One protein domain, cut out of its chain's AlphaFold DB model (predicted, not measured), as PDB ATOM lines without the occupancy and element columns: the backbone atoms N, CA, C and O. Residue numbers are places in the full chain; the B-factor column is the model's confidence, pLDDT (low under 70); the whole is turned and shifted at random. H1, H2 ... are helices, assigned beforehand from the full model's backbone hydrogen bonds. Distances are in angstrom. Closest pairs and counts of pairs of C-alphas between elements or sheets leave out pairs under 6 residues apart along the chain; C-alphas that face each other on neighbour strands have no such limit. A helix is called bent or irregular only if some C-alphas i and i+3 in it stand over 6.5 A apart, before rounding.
ATOM      1  N   LYS A   2     -24.504  19.295  -4.241       75.19
ATOM      2  CA  LYS A   2     -23.111  18.780  -4.263       75.19
ATOM      3  C   LYS A   2     -22.772  17.920  -5.496       75.19
ATOM      4  O   LYS A   2     -21.596  17.775  -5.797       75.19
ATOM      5  N   ASN A   3     -23.772  17.359  -6.187       93.06
ATOM      6  CA  ASN A   3     -23.597  16.615  -7.441       93.06
ATOM      7  C   ASN A   3     -24.906  16.640  -8.258       93.06
ATOM      8  O   ASN A   3     -25.835  15.892  -7.952       93.06
ATOM      9  N   ILE A   4     -24.997  17.544  -9.235       94.44
ATOM     10  CA  ILE A   4     -26.231  17.783  -9.995       94.44
ATOM     11  C   ILE A   4     -26.494  16.707 -11.052       94.44
ATOM     12  O   ILE A   4     -27.626  16.254 -11.188       94.44
ATOM     13  N   GLU A   5     -25.452  16.228 -11.729       94.94
ATOM     14  CA  GLU A   5     -25.557  15.138 -12.703       94.94
ATOM     15  C   GLU A   5     -26.084  13.872 -12.039       94.94
ATOM     16  O   GLU A   5     -27.051  13.275 -12.510       94.94
ATOM     17  N   LYS A   6     -25.532  13.510 -10.871       95.75
ATOM     18  CA  LYS A   6     -25.989  12.314 -10.163       95.75
ATOM     19  C   LYS A   6     -27.429  12.433  -9.677       95.75
ATOM     20  O   LYS A   6     -28.163  11.445  -9.682       95.75
ATOM     21  N   TYR A   7     -27.829  13.632  -9.255       96.06
ATOM     22  CA  TYR A   7     -29.215  13.918  -8.910       96.06
ATOM     23  C   TYR A   7     -30.127  13.707 -10.125       96.06
ATOM     24  O   TYR A   7     -31.092  12.958 -10.026       96.06
ATOM     25  N   ILE A   8     -29.777  14.275 -11.283       97.12
ATOM     26  CA  ILE A   8     -30.542  14.130 -12.531       97.12
ATOM     27  C   ILE A   8     -30.676  12.660 -12.936       97.12
ATOM     28  O   ILE A   8     -31.785  12.217 -13.225       97.12
ATOM     29  N   GLU A   9     -29.585  11.891 -12.907       95.50
ATOM     30  CA  GLU A   9     -29.605  10.460 -13.232       95.50
ATOM     31  C   GLU A   9     -30.588   9.675 -12.354       95.50
ATOM     32  O   GLU A   9     -31.394   8.895 -12.864       95.50
ATOM     33  N   ILE A  10     -30.521   9.868 -11.033       96.38
ATOM     34  CA  ILE A  10     -31.368   9.143 -10.076       96.38
ATOM     35  C   ILE A  10     -32.821   9.603 -10.196       96.38
ATOM     36  O   ILE A  10     -33.729   8.774 -10.208       96.38
ATOM     37  N   THR A  11     -33.063  10.911 -10.306       97.25
ATOM     38  CA  THR A  11     -34.416  11.460 -10.424       97.25
ATOM     39  C   THR A  11     -35.082  11.018 -11.722       97.25
ATOM     40  O   THR A  11     -36.246  10.631 -11.676       97.25
ATOM     41  N   ALA A  12     -34.360  11.003 -12.847       97.69
ATOM     42  CA  ALA A  12     -34.886  10.505 -14.116       97.69
ATOM     43  C   ALA A  12     -35.330   9.038 -13.999       97.69
ATOM     44  O   ALA A  12     -36.440   8.702 -14.410       97.69
ATOM     45  N   GLN A  13     -34.527   8.186 -13.350       96.81
ATOM     46  CA  GLN A  13     -34.906   6.797 -13.068       96.81
ATOM     47  C   GLN A  13     -36.143   6.708 -12.163       96.81
ATOM     48  O   GLN A  13     -37.061   5.950 -12.459       96.81
ATOM     49  N   LEU A  14     -36.197   7.507 -11.092       98.31
ATOM     50  CA  LEU A  14     -37.292   7.488 -10.117       98.31
ATOM     51  C   LEU A  14     -38.652   7.824 -10.746       98.31
ATOM     52  O   LEU A  14     -39.663   7.237 -10.369       98.31
ATOM     53  N   ILE A  15     -38.677   8.750 -11.708       98.00
ATOM     54  CA  ILE A  15     -39.904   9.165 -12.408       98.00
ATOM     55  C   ILE A  15     -40.132   8.406 -13.726       98.00
ATOM     56  O   ILE A  15     -41.006   8.787 -14.503       98.00
ATOM     57  N   ASN A  16     -39.359   7.346 -13.990       97.81
ATOM     58  CA  ASN A  16     -39.380   6.577 -15.240       97.81
ATOM     59  C   ASN A  16     -39.191   7.436 -16.508       97.81
ATOM     60  O   ASN A  16     -39.729   7.126 -17.573       97.81
ATOM     61  N   LEU A  17     -38.410   8.513 -16.411       97.56
ATOM     62  CA  LEU A  17     -38.028   9.338 -17.550       97.56
ATOM     63  C   LEU A  17     -36.809   8.727 -18.246       97.56
ATOM     64  O   LEU A  17     -35.713   8.672 -17.686       97.56
ATOM     65  N   GLN A  18     -36.983   8.317 -19.502       96.00
ATOM     66  CA  GLN A  18     -35.877   7.882 -20.356       96.00
ATOM     67  C   GLN A  18     -35.088   9.093 -20.867       96.00
ATOM     68  O   GLN A  18     -35.348   9.611 -21.955       96.00
ATOM     69  N   LEU A  19     -34.131   9.563 -20.067       95.81
ATOM     70  CA  LEU A  19     -33.254  10.664 -20.447       95.81
ATOM     71  C   LEU A  19     -32.158  10.167 -21.397       95.81
ATOM     72  O   LEU A  19     -31.255   9.440 -20.983       95.81
ATOM     73  N   GLN A  20     -32.236  10.571 -22.666       96.56
ATOM     74  CA  GLN A  20     -31.200  10.240 -23.643       96.56
ATOM     75  C   GLN A  20     -29.895  10.998 -23.341       96.56
ATOM     76  O   GLN A  20     -29.958  12.157 -22.906       96.56
ATOM     77  N   PRO A  21     -28.716  10.392 -23.581       95.44
ATOM     78  CA  PRO A  21     -27.429  11.015 -23.280       95.44
ATOM     79  C   PRO A  21     -27.236  12.387 -23.936       95.44
ATOM     80  O   PRO A  21     -26.661  13.278 -23.314       95.44
ATOM     81  N   GLU A  22     -27.760  12.601 -25.149       97.56
ATOM     82  CA  GLU A  22     -27.673  13.891 -25.847       97.56
ATOM     83  C   GLU A  22     -28.390  15.043 -25.127       97.56
ATOM     84  O   GLU A  22     -28.077  16.210 -25.362       97.56
ATOM     85  N   HIS A  23     -29.345  14.745 -24.243       97.31
ATOM     86  CA  HIS A  23     -30.114  15.754 -23.517       97.31
ATOM     87  C   HIS A  23     -29.517  16.089 -22.149       97.31
ATOM     88  O   HIS A  23     -29.812  17.155 -21.608       97.31
ATOM     89  N   LEU A  24     -28.668  15.218 -21.591       95.56
ATOM     90  CA  LEU A  24     -28.118  15.381 -20.244       95.56
ATOM     91  C   LEU A  24     -27.416  16.740 -20.037       95.56
ATOM     92  O   LEU A  24     -27.750  17.399 -19.051       95.56
ATOM     93  N   PRO A  25     -26.550  17.234 -20.950       96.94
ATOM     94  CA  PRO A  25     -25.897  18.532 -20.763       96.94
ATOM     95  C   PRO A  25     -26.894  19.694 -20.641       96.94
ATOM     96  O   PRO A  25     -26.746  20.559 -19.779       96.94
ATOM     97  N   GLY A  26     -27.953  19.687 -21.455       98.12
ATOM     98  CA  GLY A  26     -28.992  20.717 -21.407       98.12
ATOM     99  C   GLY A  26     -29.856  20.631 -20.147       98.12
ATOM    100  O   GLY A  26     -30.282  21.656 -19.614       98.12
ATOM    101  N   VAL A  27     -30.109  19.424 -19.631       97.75
ATOM    102  CA  VAL A  27     -30.820  19.248 -18.354       97.75
ATOM    103  C   VAL A  27     -29.976  19.760 -17.188       97.75
ATOM    104  O   VAL A  27     -30.516  20.447 -16.323       97.75
ATOM    105  N   VAL A  28     -28.665  19.492 -17.189       97.12
ATOM    106  CA  VAL A  28     -27.725  20.025 -16.190       97.12
ATOM    107  C   VAL A  28     -27.759  21.550 -16.184       97.12
ATOM    108  O   VAL A  28     -28.088  22.141 -15.157       97.12
ATOM    109  N   GLU A  29     -27.531  22.186 -17.336       97.75
ATOM    110  CA  GLU A  29     -27.500  23.650 -17.448       97.75
ATOM    111  C   GLU A  29     -28.809  24.298 -16.957       97.75
ATOM    112  O   GLU A  29     -28.805  25.295 -16.229       97.75
ATOM    113  N   ASN A  30     -29.957  23.728 -17.331       97.88
ATOM    114  CA  ASN A  30     -31.251  24.255 -16.908       97.88
ATOM    115  C   ASN A  30     -31.502  24.046 -15.413       97.88
ATOM    116  O   ASN A  30     -32.027  24.944 -14.752       97.88
ATOM    117  N   LEU A  31     -31.109  22.899 -14.854       97.00
ATOM    118  CA  LEU A  31     -31.310  22.628 -13.437       97.00
ATOM    119  C   LEU A  31     -30.394  23.491 -12.555       97.00
ATOM    120  O   LEU A  31     -30.821  23.901 -11.476       97.00
ATOM    121  N   GLU A  32     -29.192  23.847 -13.015       96.12
ATOM    122  CA  GLU A  32     -28.328  24.828 -12.339       96.12
ATOM    123  C   GLU A  32     -29.003  26.202 -12.246       96.12
ATOM    124  O   GLU A  32     -29.092  26.778 -11.157       96.12
ATOM    125  N   LYS A  33     -29.562  26.697 -13.360       96.62
ATOM    126  CA  LYS A  33     -30.302  27.972 -13.399       96.62
ATOM    127  C   LYS A  33     -31.533  27.944 -12.492       96.62
ATOM    128  O   LYS A  33     -31.748  28.877 -11.718       96.62
ATOM    129  N   ILE A  34     -32.318  26.867 -12.548       96.56
ATOM    130  CA  ILE A  34     -33.496  26.682 -11.686       96.56
ATOM    131  C   ILE A  34     -33.079  26.667 -10.215       96.56
ATOM    132  O   ILE A  34     -33.721  27.324  -9.401       96.56
ATOM    133  N   THR A  35     -31.991  25.971  -9.871       94.69
ATOM    134  CA  THR A  35     -31.499  25.885  -8.488       94.69
ATOM    135  C   THR A  35     -31.112  27.260  -7.947       94.69
ATOM    136  O   THR A  35     -31.450  27.579  -6.810       94.69
ATOM    137  N   ALA A  36     -30.460  28.098  -8.759       94.12
ATOM    138  CA  ALA A  36     -30.105  29.460  -8.362       94.12
ATOM    139  C   ALA A  36     -31.344  30.322  -8.052       94.12
ATOM    140  O   ALA A  36     -31.360  31.040  -7.057       94.12
ATOM    141  N   ILE A  37     -32.397  30.216  -8.869       96.12
ATOM    142  CA  ILE A  37     -33.661  30.939  -8.653       96.12
ATOM    143  C   ILE A  37     -34.403  30.383  -7.431       96.12
ATOM    144  O   ILE A  37     -34.882  31.147  -6.596       96.12
ATOM    145  N   ALA A  38     -34.474  29.058  -7.300       96.06
ATOM    146  CA  ALA A  38     -35.149  28.390  -6.193       96.06
ATOM    147  C   ALA A  38     -34.526  28.741  -4.837       96.06
ATOM    148  O   ALA A  38     -35.256  28.883  -3.859       96.06
ATOM    149  N   GLN A  39     -33.202  28.935  -4.776       94.94
ATOM    150  CA  GLN A  39     -32.513  29.293  -3.535       94.94
ATOM    151  C   GLN A  39     -33.060  30.587  -2.921       94.94
ATOM    152  O   GLN A  39     -33.250  30.651  -1.711       94.94
ATOM    153  N   LEU A  40     -33.425  31.571  -3.753       94.50
ATOM    154  CA  LEU A  40     -34.018  32.832  -3.291       94.50
ATOM    155  C   LEU A  40     -35.348  32.625  -2.549       94.50
ATOM    156  O   LEU A  40     -35.684  33.401  -1.660       94.50
ATOM    157  N   VAL A  41     -36.106  31.590  -2.920       93.00
ATOM    158  CA  VAL A  41     -37.377  31.232  -2.275       93.00
ATOM    159  C   VAL A  41     -37.137  30.355  -1.047       93.00
ATOM    160  O   VAL A  41     -37.808  30.532  -0.039       93.00
ATOM    161  N   ILE A  42     -36.174  29.430  -1.109       92.62
ATOM    162  CA  ILE A  42     -35.810  28.542   0.010       92.62
ATOM    163  C   ILE A  42     -35.268  29.338   1.203       92.62
ATOM    164  O   ILE A  42     -35.537  28.979   2.347       92.62
ATOM    165  N   ASP A  43     -34.531  30.418   0.942       94.12
ATOM    166  CA  ASP A  43     -33.967  31.279   1.987       94.12
ATOM    167  C   ASP A  43     -35.025  32.172   2.661       94.12
ATOM    168  O   ASP A  43     -34.754  32.782   3.700       94.12
ATOM    169  N   PHE A  44     -36.242  32.252   2.107       92.00
ATOM    170  CA  PHE A  44     -37.353  32.941   2.752       92.00
ATOM    171  C   PHE A  44     -37.853  32.117   3.954       92.00
ATOM    172  O   PHE A  44     -38.184  30.939   3.796       92.00
ATOM    173  N   PRO A  45     -37.950  32.698   5.164       90.94
ATOM    174  CA  PRO A  45     -38.431  31.965   6.328       90.94
ATOM    175  C   PRO A  45     -39.901  31.569   6.146       90.94
ATOM    176  O   PRO A  45     -40.746  32.411   5.849       90.94
ATOM    177  N   LEU A  46     -40.212  30.292   6.378       91.00
ATOM    178  CA  LEU A  46     -41.577  29.761   6.357       91.00
ATOM    179  C   LEU A  46     -42.018  29.393   7.784       91.00
ATOM    180  O   LEU A  46     -41.609  28.346   8.291       91.00
ATOM    181  N   PRO A  47     -42.822  30.244   8.452       92.06
ATOM    182  CA  PRO A  47     -43.454  29.913   9.725       92.06
ATOM    183  C   PRO A  47     -44.350  28.668   9.609       92.06
ATOM    184  O   PRO A  47     -44.988  28.478   8.569       92.06
ATOM    185  N   PRO A  48     -44.443  27.838  10.662       91.19
ATOM    186  CA  PRO A  48     -45.224  26.601  10.633       91.19
ATOM    187  C   PRO A  48     -46.735  26.832  10.475       91.19
ATOM    188  O   PRO A  48     -47.451  25.913  10.091       91.19
ATOM    189  N   GLU A  49     -47.227  28.041  10.751       91.94
ATOM    190  CA  GLU A  49     -48.634  28.415  10.592       91.94
ATOM    191  C   GLU A  49     -49.007  28.744   9.135       91.94
ATOM    192  O   GLU A  49     -50.191  28.889   8.819       91.94
ATOM    193  N   ILE A  50     -48.024  28.888   8.236       90.44
ATOM    194  CA  ILE A  50     -48.288  29.134   6.816       90.44
ATOM    195  C   ILE A  50     -48.700  27.829   6.135       90.44
ATOM    196  O   ILE A  50     -47.924  26.887   6.007       90.44
ATOM    197  N   GLU A  51     -49.919  27.820   5.606       87.50
ATOM    198  CA  GLU A  51     -50.393  26.764   4.715       87.50
ATOM    199  C   GLU A  51     -50.083  27.093   3.242       87.50
ATOM    200  O   GLU A  51     -50.203  28.255   2.831       87.50
ATOM    201  N   PRO A  52     -49.743  26.082   2.421       89.19
ATOM    202  CA  PRO A  52     -49.464  26.266   1.002       89.19
ATOM    203  C   PRO A  52     -50.713  26.694   0.220       89.19
ATOM    204  O   PRO A  52     -51.838  26.304   0.532       89.19
ATOM    205  N   ALA A  53     -50.503  27.480  -0.838       89.19
ATOM    206  CA  ALA A  53     -51.548  27.836  -1.792       89.19
ATOM    207  C   ALA A  53     -51.548  26.882  -3.011       89.19
ATOM    208  O   ALA A  53     -50.477  26.439  -3.427       89.19
ATOM    209  N   PRO A  54     -52.712  26.633  -3.644       88.25
ATOM    210  CA  PRO A  54     -54.042  26.985  -3.159       88.25
ATOM    211  C   PRO A  54     -54.442  26.108  -1.965       88.25
ATOM    212  O   PRO A  54     -54.066  24.942  -1.877       88.25
ATOM    213  N   LYS A  55     -55.241  26.677  -1.064       85.81
ATOM    214  CA  LYS A  55     -55.845  25.928   0.040       85.81
ATOM    215  C   LYS A  55     -57.120  25.257  -0.452       85.81
ATOM    216  O   LYS A  55     -57.893  25.880  -1.184       85.81
ATOM    217  N   PHE A  56     -57.332  24.008  -0.048       85.44
ATOM    218  CA  PHE A  56     -58.627  23.368  -0.229       85.44
ATOM    219  C   PHE A  56     -59.668  24.119   0.600       85.44
ATOM    220  O   PHE A  56     -59.483  24.316   1.799       85.44
ATOM    221  N   ASP A  57     -60.741  24.540  -0.057       85.12
ATOM    222  CA  ASP A  57     -61.823  25.307   0.542       85.12
ATOM    223  C   ASP A  57     -63.142  24.615   0.173       85.12
ATOM    224  O   ASP A  57     -63.599  24.754  -0.969       85.12
ATOM    225  N   PRO A  58     -63.717  23.803   1.079       84.69
ATOM    226  CA  PRO A  58     -64.918  23.033   0.775       84.69
ATOM    227  C   PRO A  58     -66.121  23.932   0.460       84.69
ATOM    228  O   PRO A  58     -66.972  23.531  -0.327       84.69
ATOM    229  N   GLU A  59     -66.167  25.163   0.982       85.56
ATOM    230  CA  GLU A  59     -67.269  26.106   0.738       85.56
ATOM    231  C   GLU A  59     -67.291  26.616  -0.714       85.56
ATOM    232  O   GLU A  59     -68.333  27.019  -1.229       85.56
ATOM    233  N   LYS A  60     -66.157  26.550  -1.426       78.81
ATOM    234  CA  LYS A  60     -66.080  26.884  -2.859       78.81
ATOM    235  C   LYS A  60     -66.591  25.783  -3.786       78.81
ATOM    236  O   LYS A  60     -66.665  26.020  -4.987       78.81
ATOM    237  N   LEU A  61     -66.905  24.594  -3.270       75.38
ATOM    238  CA  LEU A  61     -67.400  23.473  -4.078       75.38
ATOM    239  C   LEU A  61     -68.927  23.463  -4.228       75.38
ATOM    240  O   LEU A  61     -69.432  22.774  -5.109       75.38
ATOM    241  N   GLU A  62     -69.652  24.196  -3.380       69.75
ATOM    242  CA  GLU A  62     -71.122  24.172  -3.314       69.75
ATOM    243  C   GLU A  62     -71.809  25.338  -4.061       69.75
ATOM    244  O   GLU A  62     -73.034  25.445  -4.011       69.75
ATOM    245  N   ASN A  63     -71.048  26.178  -4.781       55.56
ATOM    246  CA  ASN A  63     -71.553  27.313  -5.577       55.56
ATOM    247  C   ASN A  63     -71.368  27.116  -7.086       55.56
ATOM    248  O   ASN A  63     -70.223  26.830  -7.505       55.56
TER     249      ASN A  63
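AT A GLANCE: This is residues 2 to 63 of the 63 residues of the protein "DUF4089 domain-containing protein" of Okeania sp. SIO1I7 (UniProt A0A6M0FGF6). One long helix, H2, has a shorter helix, H1, packed on its residues 24 to 32 about at right angles, and a long tail, ending in the one small helix H3, sticks out from its far end with residues 43 to 63. The printed part has 62 residues with three named helices, H1, H2, H3 along the chain, and no named strand: all helix. It is extended, with a radius of gyration of the C-alphas of 17.8 A and spans of 50 by 29 by 16 A.

IN THESE COORDINATES: H2, residues 21 to 42, is 30.3 A long, from C-alpha 21 at (-27.429, 11.015, -23.280). It is irregular, C-alphas 22 and 25 being 7.1 A apart, with a kink of 30 degrees near residue 36. H1 is residues 4 to 14, 15.1 A. H3, residues 58 to 61, 5.5 A, ends at C-alpha 61 (-67.400, 23.473, -4.078).

HOW THE PARTS SIT: H1 and H2 touch, about perpendicular at 77 degrees; their closest C-alphas, of Glu 5 and Val 28, are 6.4 A apart. H3 is apart from both. Every O i to N i+4 pair is within hydrogen-bond range in H1, 14 of 18 in H2; H3 is too short for one.

THE WHOLE: The farthest C-alphas, of Pro 21 and Asn 63, are 50.3 A apart. The printed part has no cut. The link from H2 to H3 is long, 15 residues. Residues 62 to 63 are under pLDDT 70.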